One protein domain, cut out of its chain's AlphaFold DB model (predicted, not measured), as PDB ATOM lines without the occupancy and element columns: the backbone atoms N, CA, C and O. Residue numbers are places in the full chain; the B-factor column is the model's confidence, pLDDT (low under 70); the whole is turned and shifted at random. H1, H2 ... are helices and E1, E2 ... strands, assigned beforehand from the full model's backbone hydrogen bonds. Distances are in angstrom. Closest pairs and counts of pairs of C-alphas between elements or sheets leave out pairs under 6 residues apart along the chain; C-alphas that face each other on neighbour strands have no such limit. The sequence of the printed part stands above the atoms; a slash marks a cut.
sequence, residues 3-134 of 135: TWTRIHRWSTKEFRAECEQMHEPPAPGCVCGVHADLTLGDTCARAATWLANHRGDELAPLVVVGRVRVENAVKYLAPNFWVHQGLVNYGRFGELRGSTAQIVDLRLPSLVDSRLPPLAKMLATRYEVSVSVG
ATOM      1  N   THR A   3      11.961 -14.402 -39.075       77.00
ATOM      2  CA  THR A   3      10.892 -14.519 -38.062       77.00
ATOM      3  C   THR A   3      10.087 -13.204 -38.004       77.00
ATOM      4  O   THR A   3      10.374 -12.328 -38.814       77.00
ATOM      5  N   TRP A   4       9.075 -13.026 -37.146       76.69
ATOM      6  CA  TRP A   4       8.139 -11.882 -37.235       76.69
ATOM      7  C   TRP A   4       8.140 -10.992 -35.984       76.69
ATOM      8  O   TRP A   4       8.380 -11.472 -34.889       76.69
ATOM      9  N   THR A   5       7.921  -9.680 -36.110       71.69
ATOM     10  CA  THR A   5       7.838  -8.763 -34.954       71.69
ATOM     11  C   THR A   5       7.015  -7.507 -35.261       71.69
ATOM     12  O   THR A   5       6.694  -7.222 -36.416       71.69
ATOM     13  N   ARG A   6       6.662  -6.729 -34.230       74.44
ATOM     14  CA  ARG A   6       5.984  -5.426 -34.380       74.44
ATOM     15  C   ARG A   6       7.013  -4.319 -34.621       74.44
ATOM     16  O   ARG A   6       7.928  -4.155 -33.820       74.44
ATOM     17  N   ILE A   7       6.809  -3.494 -35.647       70.31
ATOM     18  CA  ILE A   7       7.823  -2.532 -36.133       70.31
ATOM     19  C   ILE A   7       7.624  -1.099 -35.613       70.31
ATOM     20  O   ILE A   7       8.498  -0.256 -35.775       70.31
ATOM     21  N   HIS A   8       6.535  -0.830 -34.886       57.53
ATOM     22  CA  HIS A   8       6.122   0.505 -34.407       57.53
ATOM     23  C   HIS A   8       7.160   1.344 -33.618       57.53
ATOM     24  O   HIS A   8       6.879   2.496 -33.306       57.53
ATOM     25  N   ARG A   9       8.341   0.806 -33.280       63.69
ATOM     26  CA  ARG A   9       9.415   1.504 -32.540       63.69
ATOM     27  C   ARG A   9      10.792   1.451 -33.206       63.69
ATOM     28  O   ARG A   9      11.771   1.865 -32.597       63.69
ATOM     29  N   TRP A  10      10.896   0.929 -34.423       78.12
ATOM     30  CA  TRP A  10      12.188   0.799 -35.095       78.12
ATOM     31  C   TRP A  10      12.513   2.085 -35.846       78.12
ATOM     32  O   TRP A  10      11.813   2.458 -36.784       78.12
ATOM     33  N   SER A  11      13.577   2.784 -35.459       79.25
ATOM     34  CA  SER A  11      14.017   3.996 -36.159       79.25
ATOM     35  C   SER A  11      14.660   3.682 -37.517       79.25
ATOM     36  O   SER A  11      14.500   4.464 -38.458       79.25
ATOM     37  N   THR A  12      15.322   2.530 -37.631       86.56
ATOM     38  CA  THR A  12      16.144   2.092 -38.771       86.56
ATOM     39  C   THR A  12      15.794   0.667 -39.218       86.56
ATOM     40  O   THR A  12      15.085  -0.059 -38.522       86.56
ATOM     41  N   LYS A  13      16.284   0.259 -40.402       89.25
ATOM     42  CA  LYS A  13      16.126  -1.104 -40.957       89.25
ATOM     43  C   LYS A  13      16.793  -2.170 -40.091       89.25
ATOM     44  O   LYS A  13      16.321  -3.303 -40.019       89.25
ATOM     45  N   GLU A  14      17.897  -1.801 -39.461       91.69
ATOM     46  CA  GLU A  14      18.688  -2.657 -38.592       91.69
ATOM     47  C   GLU A  14      18.583  -2.176 -37.159       91.69
ATOM     48  O   GLU A  14      18.561  -0.973 -36.896       91.69
ATOM     49  N   PHE A  15      18.531  -3.131 -36.245       89.56
ATOM     50  CA  PHE A  15      18.518  -2.883 -34.821       89.56
ATOM     51  C   PHE A  15      19.538  -3.798 -34.154       89.56
ATOM     52  O   PHE A  15      19.553  -5.010 -34.385       89.56
ATOM     53  N   ARG A  16      20.386  -3.210 -33.315       90.88
ATOM     54  CA  ARG A  16      21.327  -3.928 -32.462       90.88
ATOM     55  C   ARG A  16      20.836  -3.814 -31.029       90.88
ATOM     56  O   ARG A  16      20.532  -2.723 -30.564       90.88
ATOM     57  N   ALA A  17      20.715  -4.952 -30.359       88.88
ATOM     58  CA  ALA A  17      20.346  -4.973 -28.961       88.88
ATOM     59  C   ALA A  17      21.507  -4.489 -28.098       88.88
ATOM     60  O   ALA A  17      22.658  -4.868 -28.304       88.88
ATOM     61  N   GLU A  18      21.157  -3.723 -27.080       88.44
ATOM     62  CA  GLU A  18      22.047  -3.339 -25.997       88.44
ATOM     63  C   GLU A  18      21.469  -3.898 -24.696       88.44
ATOM     64  O   GLU A  18      20.258  -4.119 -24.578       88.44
ATOM     65  N   CYS A  19      22.335  -4.192 -23.730       87.12
ATOM     66  CA  CYS A  19      21.908  -4.545 -22.386       87.12
ATOM     67  C   CYS A  19      22.672  -3.707 -21.372       87.12
ATOM     68  O   CYS A  19      23.872  -3.497 -21.509       87.12
ATOM     69  N   GLU A  20      21.957  -3.253 -20.349       88.25
ATOM     70  CA  GLU A  20      22.526  -2.531 -19.209       88.25
ATOM     71  C   GLU A  20      23.387  -3.446 -18.326       88.25
ATOM     72  O   GLU A  20      24.264  -2.983 -17.601       88.25
ATOM     73  N   GLN A  21      23.144  -4.759 -18.387       87.94
ATOM     74  CA  GLN A  21      23.981  -5.757 -17.735       87.94
ATOM     75  C   GLN A  21      25.225  -6.037 -18.582       87.94
ATOM     76  O   GLN A  21      25.185  -6.010 -19.811       87.94
ATOM     77  N   MET A  22      26.331  -6.359 -17.914       88.69
ATOM     78  CA  MET A  22      27.635  -6.576 -18.542       88.69
ATOM     79  C   MET A  22      27.723  -7.955 -19.228       88.69
ATOM     80  O   MET A  22      28.464  -8.834 -18.795       88.69
ATOM     81  N   HIS A  23      26.938  -8.161 -20.286       86.69
ATOM     82  CA  HIS A  23      26.953  -9.369 -21.112       86.69
ATOM     83  C   HIS A  23      26.568  -9.068 -22.569       86.69
ATOM     84  O   HIS A  23      25.862  -8.100 -22.855       86.69
ATOM     85  N   GLU A  24      26.942  -9.948 -23.497       87.88
ATOM     86  CA  GLU A  24      26.495  -9.850 -24.890       87.88
ATOM     87  C   GLU A  24      25.023 -10.295 -25.023       87.88
ATOM     88  O   GLU A  24      24.667 -11.389 -24.575       87.88
ATOM     89  N   PRO A  25      24.127  -9.476 -25.603       89.56
ATOM     90  CA  PRO A  25      22.773  -9.916 -25.925       89.56
ATOM     91  C   PRO A  25      22.784 -10.903 -27.105       89.56
ATOM     92  O   PRO A  25      23.479 -10.637 -28.080       89.56
ATOM     93  N   PRO A  26      21.970 -11.972 -27.111       89.75
ATOM     94  CA  PRO A  26      21.068 -12.406 -26.052       89.75
ATOM     95  C   PRO A  26      21.799 -13.275 -25.010       89.75
ATOM     96  O   PRO A  26      22.544 -14.185 -25.363       89.75
ATOM     97  N   ALA A  27      21.517 -13.058 -23.724       83.44
ATOM     98  CA  ALA A  27      22.058 -13.872 -22.635       83.44
ATOM     99  C   ALA A  27      20.967 -14.773 -22.018       83.44
ATOM    100  O   ALA A  27      19.832 -14.317 -21.836       83.44
ATOM    101  N   PRO A  28      21.270 -16.039 -21.666       76.50
ATOM    102  CA  PRO A  28      20.327 -16.916 -20.972       76.50
ATOM    103  C   PRO A  28      19.791 -16.286 -19.682       76.50
ATOM    104  O   PRO A  28      20.549 -15.734 -18.891       76.50
ATOM    105  N   GLY A  29      18.476 -16.365 -19.460       75.38
ATOM    106  CA  GLY A  29      17.826 -15.802 -18.268       75.38
ATOM    107  C   GLY A  29      17.669 -14.275 -18.269       75.38
ATOM    108  O   GLY A  29      16.920 -13.755 -17.447       75.38
ATOM    109  N   CYS A  30      18.281 -13.560 -19.217       79.50
ATOM    110  CA  CYS A  30      18.099 -12.123 -19.386       79.50
ATOM    111  C   CYS A  30      17.010 -11.814 -20.424       79.50
ATOM    112  O   CYS A  30      16.839 -12.521 -21.416       79.50
ATOM    113  N   VAL A  31      16.285 -10.714 -20.211       80.69
ATOM    114  CA  VAL A  31      15.259 -10.187 -21.127       80.69
ATOM    115  C   VAL A  31      15.889  -9.209 -22.140       80.69
ATOM    116  O   VAL A  31      15.211  -8.335 -22.682       80.69
ATOM    117  N   CYS A  32      17.184  -9.350 -22.431       85.25
ATOM    118  CA  CYS A  32      17.890  -8.585 -23.460       85.25
ATOM    119  C   CYS A  32      17.706  -9.194 -24.861       85.25
ATOM    120  O   CYS A  32      17.136 -10.275 -25.024       85.25
ATOM    121  N   GLY A  33      18.209  -8.511 -25.887       88.25
ATOM    122  CA  GLY A  33      18.144  -8.994 -27.264       88.25
ATOM    123  C   GLY A  33      16.925  -8.482 -28.026       88.25
ATOM    124  O   GLY A  33      15.913  -8.076 -27.449       88.25
ATOM    125  N   VAL A  34      17.025  -8.503 -29.351       88.19
ATOM    126  CA  VAL A  34      15.942  -8.073 -30.232       88.19
ATOM    127  C   VAL A  34      14.881  -9.156 -30.288       88.19
ATOM    128  O   VAL A  34      15.161 -10.273 -30.718       88.19
ATOM    129  N   HIS A  35      13.671  -8.817 -29.858       86.19
ATOM    130  CA  HIS A  35      12.542  -9.736 -29.819       86.19
ATOM    131  C   HIS A  35      11.911  -9.942 -31.201       86.19
ATOM    132  O   HIS A  35      11.538  -8.980 -31.887       86.19
ATOM    133  N   ALA A  36      11.663 -11.203 -31.536       87.19
ATOM    134  CA  ALA A  36      10.769 -11.587 -32.609       87.19
ATOM    135  C   ALA A  36       9.982 -12.856 -32.264       87.19
ATOM    136  O   ALA A  36      10.520 -13.811 -31.710       87.19
ATOM    137  N   ASP A  37       8.706 -12.880 -32.622       86.44
ATOM    138  CA  ASP A  37       7.843 -14.044 -32.488       86.44
ATOM    139  C   ASP A  37       8.186 -15.103 -33.533       86.44
ATOM    140  O   ASP A  37       8.548 -14.781 -34.671       86.44
ATOM    141  N   LEU A  38       8.016 -16.371 -33.154       80.00
ATOM    142  CA  LEU A  38       8.305 -17.527 -34.005       80.00
ATOM    143  C   LEU A  38       7.402 -17.614 -35.240       80.00
ATOM    144  O   LEU A  38       7.834 -18.118 -36.279       80.00
ATOM    145  N   THR A  39       6.156 -17.149 -35.136       82.00
ATOM    146  CA  THR A  39       5.170 -17.245 -36.214       82.00
ATOM    147  C   THR A  39       4.498 -15.903 -36.494       82.00
ATOM    148  O   THR A  39       4.390 -15.042 -35.622       82.00
ATOM    149  N   LEU A  40       4.005 -15.737 -37.725       80.56
ATOM    150  CA  LEU A  40       3.195 -14.574 -38.095       80.56
ATOM    151  C   LEU A  40       1.914 -14.498 -37.251       80.56
ATOM    152  O   LEU A  40       1.521 -13.412 -36.840       80.56
ATOM    153  N   GLY A  41       1.290 -15.647 -36.964       80.12
ATOM    154  CA  GLY A  41       0.080 -15.724 -36.144       80.12
ATOM    155  C   GLY A  41       0.295 -15.177 -34.732       80.12
ATOM    156  O   GLY A  41      -0.524 -14.390 -34.261       80.12
ATOM    157  N   ASP A  42       1.426 -15.509 -34.105       79.38
ATOM    158  CA  ASP A  42       1.802 -14.985 -32.787       79.38
ATOM    159  C   ASP A  42       1.975 -13.461 -32.821       79.38
ATOM    160  O   ASP A  42       1.405 -12.745 -31.992       79.38
ATOM    161  N   THR A  43       2.692 -12.938 -33.825       82.06
ATOM    162  CA  THR A  43       2.855 -11.486 -33.984       82.06
ATOM    163  C   THR A  43       1.521 -10.784 -34.218       82.06
ATOM    164  O   THR A  43       1.264  -9.746 -33.605       82.06
ATOM    165  N   CYS A  44       0.651 -11.345 -35.062       78.88
ATOM    166  CA  CYS A  44      -0.683 -10.808 -35.319       78.88
ATOM    167  C   CYS A  44      -1.559 -10.830 -34.059       78.88
ATOM    168  O   CYS A  44      -2.219  -9.835 -33.764       78.88
ATOM    169  N   ALA A  45      -1.527 -11.908 -33.271       77.06
ATOM    170  CA  ALA A  45      -2.268 -12.006 -32.013       77.06
ATOM    171  C   ALA A  45      -1.804 -10.950 -30.995       77.06
ATOM    172  O   ALA A  45      -2.628 -10.262 -30.380       77.06
ATOM    173  N   ARG A  46      -0.486 -10.738 -30.863       76.94
ATOM    174  CA  ARG A  46       0.055  -9.665 -30.014       76.94
ATOM    175  C   ARG A  46      -0.276  -8.272 -30.545       76.94
ATOM    176  O   ARG A  46      -0.569  -7.380 -29.753       76.94
ATOM    177  N   ALA A  47      -0.237  -8.068 -31.861       77.31
ATOM    178  CA  ALA A  47      -0.636  -6.815 -32.498       77.31
ATOM    179  C   ALA A  47      -2.113  -6.490 -32.229       77.31
ATOM    180  O   ALA A  47      -2.422  -5.377 -31.810       77.31
ATOM    181  N   ALA A  48      -3.002  -7.471 -32.387       75.75
ATOM    182  CA  ALA A  48      -4.426  -7.335 -32.097       75.75
ATOM    183  C   ALA A  48      -4.685  -7.027 -30.616       75.75
ATOM    184  O   ALA A  48      -5.465  -6.129 -30.307       75.75
ATOM    185  N   THR A  49      -3.982  -7.706 -29.704       74.81
ATOM    186  CA  THR A  49      -4.059  -7.436 -28.257       74.81
ATOM    187  C   THR A  49      -3.615  -6.010 -27.944       74.81
ATOM    188  O   THR A  49      -4.272  -5.286 -27.201       74.81
ATOM    189  N   TRP A  50      -2.509  -5.566 -28.543       74.88
ATOM    190  CA  TRP A  50      -2.021  -4.204 -28.370       74.88
ATOM    191  C   TRP A  50      -3.044  -3.174 -28.861       74.88
ATOM    192  O   TRP A  50      -3.379  -2.261 -28.114       74.88
ATOM    193  N   LEU A  51      -3.602  -3.368 -30.061       74.44
ATOM    194  CA  LEU A  51      -4.655  -2.510 -30.605       74.44
ATOM    195  C   LEU A  51      -5.894  -2.484 -29.707       74.44
ATOM    196  O   LEU A  51      -6.432  -1.412 -29.469       74.44
ATOM    197  N   ALA A  52      -6.331  -3.635 -29.187       72.88
ATOM    198  CA  ALA A  52      -7.490  -3.731 -28.299       72.88
ATOM    199  C   ALA A  52      -7.328  -2.889 -27.023       72.88
ATOM    200  O   ALA A  52      -8.288  -2.254 -26.596       72.88
ATOM    201  N   ASN A  53      -6.115  -2.835 -26.468       69.50
ATOM    202  CA  ASN A  53      -5.792  -2.041 -25.277       69.50
ATOM    203  C   ASN A  53      -5.719  -0.537 -25.508       69.50
ATOM    204  O   ASN A  53      -5.875   0.224 -24.563       69.50
ATOM    205  N   HIS A  54      -5.452  -0.127 -26.743       71.50
ATOM    206  CA  HIS A  54      -5.326   1.281 -27.121       71.50
ATOM    207  C   HIS A  54      -6.533   1.720 -27.966       71.50
ATOM    208  O   HIS A  54      -6.472   2.702 -28.703       71.50
ATOM    209  N   ARG A  55      -7.650   0.974 -27.896       62.41
ATOM    210  CA  ARG A  55      -8.915   1.363 -28.530       62.41
ATOM    211  C   ARG A  55      -9.408   2.657 -27.890       62.41
ATOM    212  O   ARG A  55      -9.741   2.662 -26.711       62.41
ATOM    213  N   GLY A  56      -9.503   3.718 -28.687       58.22
ATOM    214  CA  GLY A  56      -9.974   5.034 -28.243       58.22
ATOM    215  C   GLY A  56      -8.885   6.103 -28.182       58.22
ATOM    216  O   GLY A  56      -9.226   7.279 -28.127       58.22
ATOM    217  N   ASP A  57      -7.604   5.732 -28.283       63.72
ATOM    218  CA  ASP A  57      -6.561   6.716 -28.566       63.72
ATOM    219  C   ASP A  57      -6.738   7.198 -30.012       63.72
ATOM    220  O   ASP A  57      -6.601   6.418 -30.954       63.72
ATOM    221  N   GLU A  58      -7.014   8.490 -30.215       49.81
ATOM    222  CA  GLU A  58      -7.076   9.105 -31.559       49.81
ATOM    223  C   GLU A  58      -5.764   8.919 -32.346       49.81
ATOM    224  O   GLU A  58      -5.734   8.985 -33.575       49.81
ATOM    225  N   LEU A  59      -4.679   8.627 -31.625       48.00
ATOM    226  CA  LEU A  59      -3.352   8.328 -32.141       48.00
ATOM    227  C   LEU A  59      -3.046   6.832 -32.232       48.00
ATOM    228  O   LEU A  59      -1.885   6.515 -32.486       48.00
ATOM    229  N   ALA A  60      -4.019   5.929 -32.025       52.12
ATOM    230  CA  ALA A  60      -3.799   4.484 -32.053       52.12
ATOM    231  C   ALA A  60      -3.012   4.113 -33.329       52.12
ATOM    232  O   ALA A  60      -3.556   4.160 -34.438       52.12
ATOM    233  N   PRO A  61      -1.705   3.823 -33.209       58.66
ATOM    234  CA  PRO A  61      -0.819   3.695 -34.336       58.66
ATOM    235  C   PRO A  61      -1.259   2.493 -35.151       58.66
ATOM    236  O   PRO A  61      -1.569   1.424 -34.618       58.66
ATOM    237  N   LEU A  62      -1.247   2.674 -36.470       69.56
ATOM    238  CA  LEU A  62      -1.321   1.567 -37.407       69.56
ATOM    239  C   LEU A  62      -0.207   0.582 -37.035       69.56
ATOM    240  O   LEU A  62       0.982   0.895 -37.141       69.56
ATOM    241  N   VAL A  63      -0.587  -0.592 -36.533       74.25
ATOM    242  CA  VAL A  63       0.393  -1.610 -36.164       74.25
ATOM    243  C   VAL A  63       0.907  -2.254 -37.440       74.25
ATOM    244  O   VAL A  63       0.175  -2.937 -38.149       74.25
ATOM    245  N   VAL A  64       2.190  -2.032 -37.710       83.38
ATOM    246  CA  VAL A  64       2.922  -2.680 -38.796       83.38
ATOM    247  C   VAL A  64       3.603  -3.929 -38.255       83.38
ATOM    248  O   VAL A  64       4.341  -3.872 -37.262       83.38
ATOM    249  N   VAL A  65       3.367  -5.052 -38.924       86.81
ATOM    250  CA  VAL A  65       4.045  -6.320 -38.657       86.81
ATOM    251  C   VAL A  65       5.178  -6.470 -39.661       86.81
ATOM    252  O   VAL A  65       4.991  -6.221 -40.843       86.81
ATOM    253  N   GLY A  66       6.368  -6.848 -39.210       88.12
ATOM    254  CA  GLY A  66       7.531  -7.020 -40.075       88.12
ATOM    255  C   GLY A  66       8.129  -8.403 -39.946       88.12
ATOM    256  O   GLY A  66       8.193  -8.957 -38.848       88.12
ATOM    257  N   ARG A  67       8.606  -8.946 -41.063       90.88
ATOM    258  CA  ARG A  67       9.523 -10.078 -41.047       90.88
ATOM    259  C   ARG A  67      10.923  -9.538 -40.811       90.88
ATOM    260  O   ARG A  67      11.368  -8.619 -41.498       90.88
ATOM    261  N   VAL A  68      11.633 -10.136 -39.867       91.44
ATOM    262  CA  VAL A  68      12.998  -9.778 -39.501       91.44
ATOM    263  C   VAL A  68      13.918 -10.987 -39.608       91.44
ATOM    264  O   VAL A  68      13.551 -12.106 -39.250       91.44
ATOM    265  N   ARG A  69      15.135 -10.778 -40.097       92.19
ATOM    266  CA  ARG A  69      16.235 -11.732 -39.953       92.19
ATOM    267  C   ARG A  69      16.926 -11.444 -38.630       92.19
ATOM    268  O   ARG A  69      17.379 -10.325 -38.433       92.19
ATOM    269  N   VAL A  70      17.008 -12.446 -37.761       89.44
ATOM    270  CA  VAL A  70      17.648 -12.339 -36.442       89.44
ATOM    271  C   VAL A  70      18.938 -13.156 -36.450       89.44
ATOM    272  O   VAL A  70      18.924 -14.319 -36.884       89.44
ATOM    273  N   GLU A  71      20.040 -12.557 -36.000       90.25
ATOM    274  CA  GLU A  71      21.345 -13.220 -35.865       90.25
ATOM    275  C   GLU A  71      21.567 -13.699 -34.429       90.25
ATOM    276  O   GLU A  71      21.015 -13.135 -33.483       90.25
ATOM    277  N   ASN A  72      22.342 -14.780 -34.279       84.81
ATOM    278  CA  ASN A  72      22.607 -15.434 -32.990       84.81
ATOM    279  C   ASN A  72      21.322 -15.682 -32.181       84.81
ATOM    280  O   ASN A  72      21.264 -15.464 -30.974       84.81
ATOM    281  N   ALA A  73      20.265 -16.094 -32.887       86.00
ATOM    282  CA  ALA A  73      18.936 -16.212 -32.318       86.00
ATOM    283  C   ALA A  73      18.880 -17.344 -31.283       86.00
ATOM    284  O   ALA A  73      19.055 -18.516 -31.619       86.00
ATOM    285  N   VAL A  74      18.560 -16.995 -30.043       85.00
ATOM    286  CA  VAL A  74      18.296 -17.934 -28.956       85.00
ATOM    287  C   VAL A  74      16.790 -18.006 -28.737       85.00
ATOM    288  O   VAL A  74      16.096 -16.985 -28.712       85.00
ATOM    289  N   LYS A  75      16.268 -19.227 -28.588       81.25
ATOM    290  CA  LYS A  75      14.877 -19.430 -28.180       81.25
ATOM    291  C   LYS A  75      14.734 -19.009 -26.732       81.25
ATOM    292  O   LYS A  75      15.369 -19.582 -25.851       81.25
ATOM    293  N   TYR A  76      13.865 -18.044 -26.503       73.75
ATOM    294  CA  TYR A  76      13.493 -17.637 -25.171       73.75
ATOM    295  C   TYR A  76      12.076 -18.135 -24.914       73.75
ATOM    296  O   TYR A  76      11.133 -17.861 -25.656       73.75
ATOM    297  N   LEU A  77      11.941 -18.950 -23.876       65.75
ATOM    298  CA  LEU A  77      10.639 -19.290 -23.338       65.75
ATOM    299  C   LEU A  77      10.364 -18.234 -22.288       65.75
ATOM    300  O   LEU A  77      10.904 -18.322 -21.186       65.75
ATOM    301  N   ALA A  78       9.561 -17.230 -22.643       55.91
ATOM    302  CA  ALA A  78       9.092 -16.292 -21.642       55.91
ATOM    303  C   ALA A  78       8.520 -17.094 -20.455       55.91
ATOM    304  O   ALA A  78       7.808 -18.089 -20.682       55.91
ATOM    305  N   PRO A  79       8.837 -16.713 -19.197       52.91
ATOM    306  CA  PRO A  79       8.091 -17.209 -18.045       52.91
ATOM    307  C   PRO A  79       6.606 -17.081 -18.378       52.91
ATOM    308  O   PRO A  79       6.248 -16.153 -19.095       52.91
ATOM    309  N   ASN A  80       5.772 -18.036 -17.962       46.47
ATOM    310  CA  ASN A  80       4.363 -18.129 -18.360       46.47
ATOM    311  C   ASN A  80       3.576 -16.856 -17.993       46.47
ATOM    312  O   ASN A  80       2.851 -16.827 -17.005       46.47
ATOM    313  N   PHE A  81       3.709 -15.803 -18.786       43.31
ATOM    314  CA  PHE A  81       2.947 -14.586 -18.661       43.31
ATOM    315  C   PHE A  81       1.709 -14.808 -19.508       43.31
ATOM    316  O   PHE A  81       1.674 -14.516 -20.702       43.31
ATOM    317  N   TRP A  82       0.699 -15.393 -18.872       48.34
ATOM    318  CA  TRP A  82      -0.663 -15.212 -19.330       48.34
ATOM    319  C   TRP A  82      -0.926 -13.711 -19.291       48.34
ATOM    320  O   TRP A  82      -0.973 -13.106 -18.219       48.34
ATOM    321  N   VAL A  83      -1.042 -13.085 -20.459       48.34
ATOM    322  CA  VAL A  83      -1.584 -11.730 -20.521       48.34
ATOM    323  C   VAL A  83      -3.082 -11.886 -20.291       48.34
ATOM    324  O   VAL A  83      -3.841 -12.124 -21.227       48.34
ATOM    325  N   HIS A  84      -3.496 -11.850 -19.025       41.88
ATOM    326  CA  HIS A  84      -4.907 -11.836 -18.664       41.88
ATOM    327  C   HIS A  84      -5.467 -10.450 -18.960       41.88
ATOM    328  O   HIS A  84      -5.155  -9.484 -18.265       41.88
ATOM    329  N   GLN A  85      -6.303 -10.352 -19.991       45.91
ATOM    330  CA  GLN A  85      -7.085  -9.152 -20.256       45.91
ATOM    331  C   GLN A  85      -8.516  -9.528 -20.621       45.91
ATOM    332  O   GLN A  85      -8.823  -9.943 -21.739       45.91
ATOM    333  N   GLY A  86      -9.404  -9.399 -19.636       56.59
ATOM    334  CA  GLY A  86     -10.798  -9.815 -19.764       56.59
ATOM    335  C   GLY A  86     -10.932 -11.332 -19.945       56.59
ATOM    336  O   GLY A  86     -10.321 -12.103 -19.213       56.59
ATOM    337  N   LEU A  87     -11.747 -11.757 -20.917       37.31
ATOM    338  CA  LEU A  87     -12.067 -13.167 -21.194       37.31
ATOM    339  C   LEU A  87     -11.089 -13.865 -22.157       37.31
ATOM    340  O   LEU A  87     -11.284 -15.038 -22.471       37.31
ATOM    341  N   VAL A  88     -10.068 -13.169 -22.670       39.91
ATOM    342  CA  VAL A  88      -9.187 -13.723 -23.707       39.91
ATOM    343  C   VAL A  88      -7.856 -14.144 -23.099       39.91
ATOM    344  O   VAL A  88      -7.049 -13.316 -22.682       39.91
ATOM    345  N   ASN A  89      -7.626 -15.455 -23.063       48.19
ATOM    346  CA  ASN A  89      -6.351 -16.040 -22.671       48.19
ATOM    347  C   ASN A  89      -5.483 -16.211 -23.919       48.19
ATOM    348  O   ASN A  89      -5.688 -17.143 -24.698       48.19
ATOM    349  N   TYR A  90      -4.505 -15.330 -24.110       51.88
ATOM    350  CA  TYR A  90      -3.475 -15.562 -25.115       51.88
ATOM    351  C   TYR A  90      -2.369 -16.429 -24.512       51.88
ATOM    352  O   TYR A  90      -1.804 -16.107 -23.466       51.88
ATOM    353  N   GLY A  91      -2.136 -17.576 -25.150       49.94
ATOM    354  CA  GLY A  91      -1.207 -18.595 -24.687       49.94
ATOM    355  C   GLY A  91       0.262 -18.175 -24.757       49.94
ATOM    356  O   GLY A  91       0.630 -17.079 -25.170       49.94
ATOM    357  N   ARG A  92       1.113 -19.110 -24.341       56.69
ATOM    358  CA  ARG A  92       2.571 -18.996 -24.313       56.69
ATOM    359  C   ARG A  92       3.125 -18.731 -25.719       56.69
ATOM    360  O   ARG A  92       3.278 -19.658 -26.509       56.69
ATOM    361  N   PHE A  93       3.451 -17.482 -26.023       64.25
ATOM    362  CA  PHE A  93       4.126 -17.145 -27.271       64.25
ATOM    363  C   PHE A  93       5.606 -17.519 -27.162       64.25
ATOM    364  O   PHE A  93       6.321 -17.019 -26.292       64.25
ATOM    365  N   GLY A  94       6.068 -18.422 -28.024       69.38
ATOM    366  CA  GLY A  94       7.499 -18.668 -28.152       69.38
ATOM    367  C   GLY A  94       8.161 -17.491 -28.864       69.38
ATOM    368  O   GLY A  94       7.664 -17.021 -29.889       69.38
ATOM    369  N   GLU A  95       9.288 -17.025 -28.335       82.00
ATOM    370  CA  GLU A  95      10.014 -15.888 -28.895       82.00
ATOM    371  C   GLU A  95      11.476 -16.244 -29.188       82.00
ATOM    372  O   GLU A  95      12.087 -17.128 -28.578       82.00
ATOM    373  N   LEU A  96      12.030 -15.555 -30.176       85.69
ATOM    374  CA  LEU A  96      13.446 -15.533 -30.492       85.69
ATOM    375  C   LEU A  96      14.018 -14.200 -30.052       85.69
ATOM    376  O   LEU A  96      13.419 -13.144 -30.267       85.69
ATOM    377  N   ARG A  97      15.212 -14.267 -29.480       87.88
ATOM    378  CA  ARG A  97      16.019 -13.098 -29.148       87.88
ATOM    379  C   ARG A  97      17.340 -13.205 -29.870       87.88
ATOM    380  O   ARG A  97      17.941 -14.272 -29.849       87.88
ATOM    381  N   GLY A  98      17.776 -12.129 -30.508       89.12
ATOM    382  CA  GLY A  98      19.093 -12.059 -31.138       89.12
ATOM    383  C   GLY A  98      19.878 -10.831 -30.725       89.12
ATOM    384  O   GLY A  98      19.339  -9.912 -30.105       89.12
ATOM    385  N   SER A  99      21.153 -10.823 -31.089       91.56
ATOM    386  CA  SER A  99      22.059  -9.694 -30.872       91.56
ATOM    387  C   SER A  99      21.735  -8.552 -31.835       91.56
ATOM    388  O   SER A  99      21.732  -7.377 -31.468       91.56
ATOM    389  N   THR A 100      21.398  -8.912 -33.069       91.38
ATOM    390  CA  THR A 100      21.008  -8.016 -34.153       91.38
ATOM    391  C   THR A 100      19.757  -8.551 -34.834       91.38
ATOM    392  O   THR A 100      19.479  -9.759 -34.866       91.38
ATOM    393  N   ALA A 101      18.983  -7.636 -35.401       91.69
ATOM    394  CA  ALA A 101      17.900  -7.989 -36.289       91.69
ATOM    395  C   ALA A 101      17.738  -6.952 -37.396       91.69
ATOM    396  O   ALA A 101      17.946  -5.757 -37.201       91.69
ATOM    397  N   GLN A 102      17.348  -7.431 -38.570       93.56
ATOM    398  CA  GLN A 102      17.167  -6.615 -39.763       93.56
ATOM    399  C   GLN A 102      15.783  -6.860 -40.343       93.56
ATOM    400  O   GLN A 102      15.395  -8.012 -40.550       93.56
ATOM    401  N   ILE A 103      15.055  -5.790 -40.638       92.56
ATOM    402  CA  ILE A 103      13.783  -5.855 -41.356       92.56
ATOM    403  C   ILE A 103      14.053  -6.362 -42.775       92.56
ATOM    404  O   ILE A 103      14.908  -5.827 -43.482       92.56
ATOM    405  N   VAL A 104      13.321  -7.398 -43.185       92.94
ATOM    406  CA  VAL A 104      13.407  -7.980 -44.535       92.94
ATOM    407  C   VAL A 104      12.118  -7.813 -45.339       92.94
ATOM    408  O   VAL A 104      12.174  -7.804 -46.563       92.94
ATOM    409  N   ASP A 105      10.973  -7.672 -44.672       91.19
ATOM    410  CA  ASP A 105       9.664  -7.437 -45.290       91.19
ATOM    411  C   ASP A 105       8.733  -6.777 -44.269       91.19
ATOM    412  O   ASP A 105       8.873  -7.002 -43.063       91.19
ATOM    413  N   LEU A 106       7.776  -5.982 -44.742       89.06
ATOM    414  CA  LEU A 106       6.735  -5.380 -43.914       89.06
ATOM    415  C   LEU A 106       5.348  -5.750 -44.433       89.06
ATOM    416  O   LEU A 106       5.096  -5.815 -45.635       89.06
ATOM    417  N   ARG A 107       4.421  -5.921 -43.497       86.94
ATOM    418  CA  ARG A 107       3.014  -6.197 -43.742       86.94
ATOM    419  C   ARG A 107       2.137  -5.199 -43.011       86.94
ATOM    420  O   ARG A 107       2.228  -5.027 -41.791       86.94
ATOM    421  N   LEU A 108       1.279  -4.553 -43.785       82.25
ATOM    422  CA  LEU A 108       0.229  -3.677 -43.291       82.25
ATOM    423  C   LEU A 108      -1.081  -4.462 -43.141       82.25
ATOM    424  O   LEU A 108      -1.357  -5.342 -43.965       82.25
ATOM    425  N   PRO A 109      -1.905  -4.141 -42.128       75.88
ATOM    426  CA  PRO A 109      -3.214  -4.760 -41.976       75.88
ATOM    427  C   PRO A 109      -4.087  -4.496 -43.209       75.88
ATOM    428  O   PRO A 109      -4.061  -3.403 -43.778       75.88
ATOM    429  N   SER A 110      -4.873  -5.500 -43.604       68.69
ATOM    430  CA  SER A 110      -5.886  -5.346 -44.650       68.69
ATOM    431  C   SER A 110      -7.060  -4.542 -44.092       68.69
ATOM    432  O   SER A 110      -7.936  -5.083 -43.421       68.69
ATOM    433  N   LEU A 111      -7.039  -3.230 -44.304       68.50
ATOM    434  CA  LEU A 111      -8.117  -2.316 -43.936       68.50
ATOM    435  C   LEU A 111      -8.379  -1.364 -45.104       68.50
ATOM    436  O   LEU A 111      -7.464  -1.009 -45.845       68.50
ATOM    437  N   VAL A 112      -9.626  -0.924 -45.264       59.06
ATOM    438  CA  VAL A 112      -9.959   0.162 -46.194       59.06
ATOM    439  C   VAL A 112      -9.623   1.478 -45.499       59.06
ATOM    440  O   VAL A 112     -10.482   2.130 -44.914       59.06
ATOM    441  N   ASP A 113      -8.339   1.826 -45.500       71.81
ATOM    442  CA  ASP A 113      -7.825   3.064 -44.920       71.81
ATOM    443  C   ASP A 113      -6.959   3.783 -45.964       71.81
ATOM    444  O   ASP A 113      -5.940   3.269 -46.434       71.81
ATOM    445  N   SER A 114      -7.388   4.989 -46.346       75.12
ATOM    446  CA  SER A 114      -6.737   5.816 -47.369       75.12
ATOM    447  C   SER A 114      -5.309   6.231 -46.998       75.12
ATOM    448  O   SER A 114      -4.544   6.637 -47.873       75.12
ATOM    449  N   ARG A 115      -4.914   6.090 -45.725       78.25
ATOM    450  CA  ARG A 115      -3.553   6.345 -45.236       78.25
ATOM    451  C   ARG A 115      -2.589   5.200 -45.551       78.25
ATOM    452  O   ARG A 115      -1.378   5.425 -45.532       78.25
ATOM    453  N   LEU A 116      -3.079   3.995 -45.866       79.50
ATOM    454  CA  LEU A 116      -2.225   2.819 -46.079       79.50
ATOM    455  C   LEU A 116      -1.317   2.927 -47.308       79.50
ATOM    456  O   LEU A 116      -0.140   2.608 -47.158       79.50
ATOM    457  N   PRO A 117      -1.763   3.385 -48.497       84.06
ATOM    458  CA  PRO A 117      -0.858   3.477 -49.645       84.06
ATOM    459  C   PRO A 117       0.288   4.492 -49.449       84.06
ATOM    460  O   PRO A 117       1.442   4.126 -49.698       84.06
ATOM    461  N   PRO A 118       0.049   5.728 -48.950       85.12
ATOM    462  CA  PRO A 118       1.135   6.648 -48.601       85.12
ATOM    463  C   PRO A 118       2.067   6.090 -47.520       85.12
ATOM    464  O   PRO A 118       3.288   6.206 -47.645       85.12
ATOM    465  N   LEU A 119       1.507   5.436 -46.493       84.69
ATOM    466  CA  LEU A 119       2.282   4.792 -45.436       84.69
ATOM    467  C   LEU A 119       3.166   3.668 -45.993       84.69
ATOM    468  O   LEU A 119       4.351   3.619 -45.678       84.69
ATOM    469  N   ALA A 120       2.625   2.802 -46.852       87.31
ATOM    470  CA  ALA A 120       3.367   1.711 -47.479       87.31
ATOM    471  C   ALA A 120       4.566   2.235 -48.268       87.31
ATOM    472  O   ALA A 120       5.678   1.739 -48.101       87.31
ATOM    473  N   LYS A 121       4.361   3.288 -49.070       89.19
ATOM    474  CA  LYS A 121       5.437   3.934 -49.830       89.19
ATOM    475  C   LYS A 121       6.504   4.526 -48.907       89.19
ATOM    476  O   LYS A 121       7.687   4.285 -49.118       89.19
ATOM    477  N   MET A 122       6.093   5.263 -47.874       89.88
ATOM    478  CA  MET A 122       7.015   5.854 -46.901       89.88
ATOM    479  C   MET A 122       7.852   4.782 -46.189       89.88
ATOM    480  O   MET A 122       9.065   4.939 -46.062       89.88
ATOM    481  N   LEU A 123       7.228   3.690 -45.739       89.12
ATOM    482  CA  LEU A 123       7.914   2.587 -45.062       89.12
ATOM    483  C   LEU A 123       8.865   1.845 -46.007       89.12
ATOM    484  O   LEU A 123       9.990   1.546 -45.611       89.12
ATOM    485  N   ALA A 124       8.449   1.603 -47.254       91.25
ATOM    486  CA  ALA A 124       9.289   0.979 -48.274       91.25
ATOM    487  C   ALA A 124      10.554   1.806 -48.536       91.25
ATOM    488  O   ALA A 124      11.648   1.252 -48.582       91.25
ATOM    489  N   THR A 125      10.420   3.135 -48.642       91.12
ATOM    490  CA  THR A 125      11.565   4.046 -48.780       91.12
ATOM    491  C   THR A 125      12.430   4.063 -47.522       91.12
ATOM    492  O   THR A 125      13.641   3.934 -47.624       91.12
ATOM    493  N   ARG A 126      11.830   4.209 -46.333       90.44
ATOM    494  CA  ARG A 126      12.572   4.353 -45.069       90.44
ATOM    495  C   ARG A 126      13.423   3.132 -44.737       90.44
ATOM    496  O   ARG A 126      14.521   3.279 -44.213       90.44
ATOM    497  N   TYR A 127      12.874   1.941 -44.950       89.69
ATOM    498  CA  TYR A 127      13.516   0.691 -44.553       89.69
ATOM    499  C   TYR A 127      14.141  -0.058 -45.728       89.69
ATOM    500  O   TYR A 127      14.790  -1.075 -45.501       89.69
ATOM    501  N   GLU A 128      13.964   0.421 -46.962       93.50
ATOM    502  CA  GLU A 128      14.485  -0.213 -48.178       93.50
ATOM    503  C   GLU A 128      14.109  -1.703 -48.249       93.50
ATOM    504  O   GLU A 128      14.964  -2.589 -48.378       93.50
ATOM    505  N   VAL A 129      12.816  -1.984 -48.072       91.94
ATOM    506  CA  VAL A 129      12.225  -3.330 -48.097       91.94
ATOM    507  C   VAL A 129      10.877  -3.310 -48.800       91.94
ATOM    508  O   VAL A 129      10.234  -2.267 -48.937       91.94
ATOM    509  N   SER A 130      10.424  -4.489 -49.216       89.56
ATOM    510  CA  SER A 130       9.059  -4.678 -49.690       89.56
ATOM    511  C   SER A 130       8.048  -4.415 -48.572       89.56
ATOM    512  O   SER A 130       8.275  -4.748 -47.407       89.56
ATOM    513  N   VAL A 131       6.923  -3.806 -48.947       88.81
ATOM    514  CA  VAL A 131       5.764  -3.615 -48.075       88.81
ATOM    515  C   VAL A 131       4.552  -4.189 -48.788       88.81
ATOM    516  O   VAL A 131       4.215  -3.752 -49.888       88.81
ATOM    517  N   SER A 132       3.902  -5.167 -48.172       86.75
ATOM    518  CA  SER A 132       2.669  -5.764 -48.681       86.75
ATOM    519  C   SER A 132       1.472  -5.368 -47.818       86.75
ATOM    520  O   SER A 132       1.594  -5.115 -46.617       86.75
ATOM    521  N   VAL A 133       0.303  -5.276 -48.450       77.69
ATOM    522  CA  VAL A 133      -0.980  -5.084 -47.764       77.69
ATOM    523  C   VAL A 133      -1.662  -6.442 -47.696       77.69
ATOM    524  O   VAL A 133      -1.819  -7.096 -48.726       77.69
ATOM    525  N   GLY A 134      -2.035  -6.869 -46.493       68.56
ATOM    526  CA  GLY A 134      -2.598  -8.196 -46.258       68.56
ATOM    527  C   GLY A 134      -1.917  -8.890 -45.084       68.56
ATOM    528  O   GLY A 134      -0.755  -9.296 -45.180       68.56
TER     529      GLY A 134
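Overview. This is residues 3 to 134 of the 135 residues of an uncharacterized protein of Mycobacterium sp. 1423905.2 (UniProt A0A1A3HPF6). Two sheets sit partly face to face with their strands crossed, a sandwich of a larger, strongly twisted sheet, E1, E2, E4, E9 and E10, and a smaller one, E3, E8 and E5. H1 lies over E1 of the larger sheet and H2 covers E9 and E10, while beyond E5 and E8 the chain runs out to the small pair E6 and E7, far from the core. The printed part has 132 residues, in the order E1 E2 E3 H1 E4 E5 E6 E7 E8 E9 H2 E10, and its class is mixed, helices and strands. The smaller sheet runs E3, E8, E5, antiparallel; the larger is branched and mixed. The whole is compact, with a radius of gyration of the C-alphas of 15.4 A and spans of 45 by 40 by 23 A.

Along the chain. Find C-alpha 3 at (10.892, -14.519, -38.062), where E1, residues 3 to 6, begins. E2 is residues 14 to 16 and E3 residues 34 to 37. H1, residues 40 to 53, runs 20.1 A. E4, residues 65 to 71, spans 18.8 A; E5 is residues 74 to 77, E6 83 to 85, E7 88 to 90 and E8 94 to 98. E9, residues 100 to 108, starts at C-alpha 100 at (21.008, -8.016, -34.153), spans 23.1 A and bends by 60 degrees at residue 105. H2, residues 116 to 127, runs 16.0 A, and E10, residues 130 to 133, ends at (-0.980, -5.084, -47.764).

Arrangement. Look first at E4, antiparallel to E1 on one side, with N 5 and O 66 2.8 A apart, and to E9 on the other side, with N 67 and O 105 2.8 A apart. On one side of E9 are E2, antiparallel, with N 15 and O 101 2.9 A apart, and E10, parallel, with N 108 and O 132 2.9 A apart. E9, H2 and E10 make a strand-helix-strand unit, two parallel neighbour strands with a helix between, its crossover right-handed. H2 runs along the strands at a height over the sheet of 8.9 A; H1 runs along E1 at 7.4 A. In the smaller sheet, N 36 and O 96 are 2.9 A apart, and N 76 and O 95 2.9 A; H1 only grazes this sheet. Between the sheets, the closest C-alphas of E1 and E3, Thr 5 and Ala 36, are 4.7 A apart. E6 and E7 meet only at a point, C-alphas 84 and 89, 6.0 A apart. In H1 and H2 every O i to N i+4 pair is within hydrogen-bond range.

Size, cuts and confidence. The farthest C-alphas, those of Met 22 and Val 112, are 47.2 A apart. The printed part has no cut; the links E2 to E3 and H1 to E4 are long, and residues 54 to 59 stand free. Mean pLDDT of the printed part is 77.1, with residues 55 to 62 and 77 to 94 among those under 70.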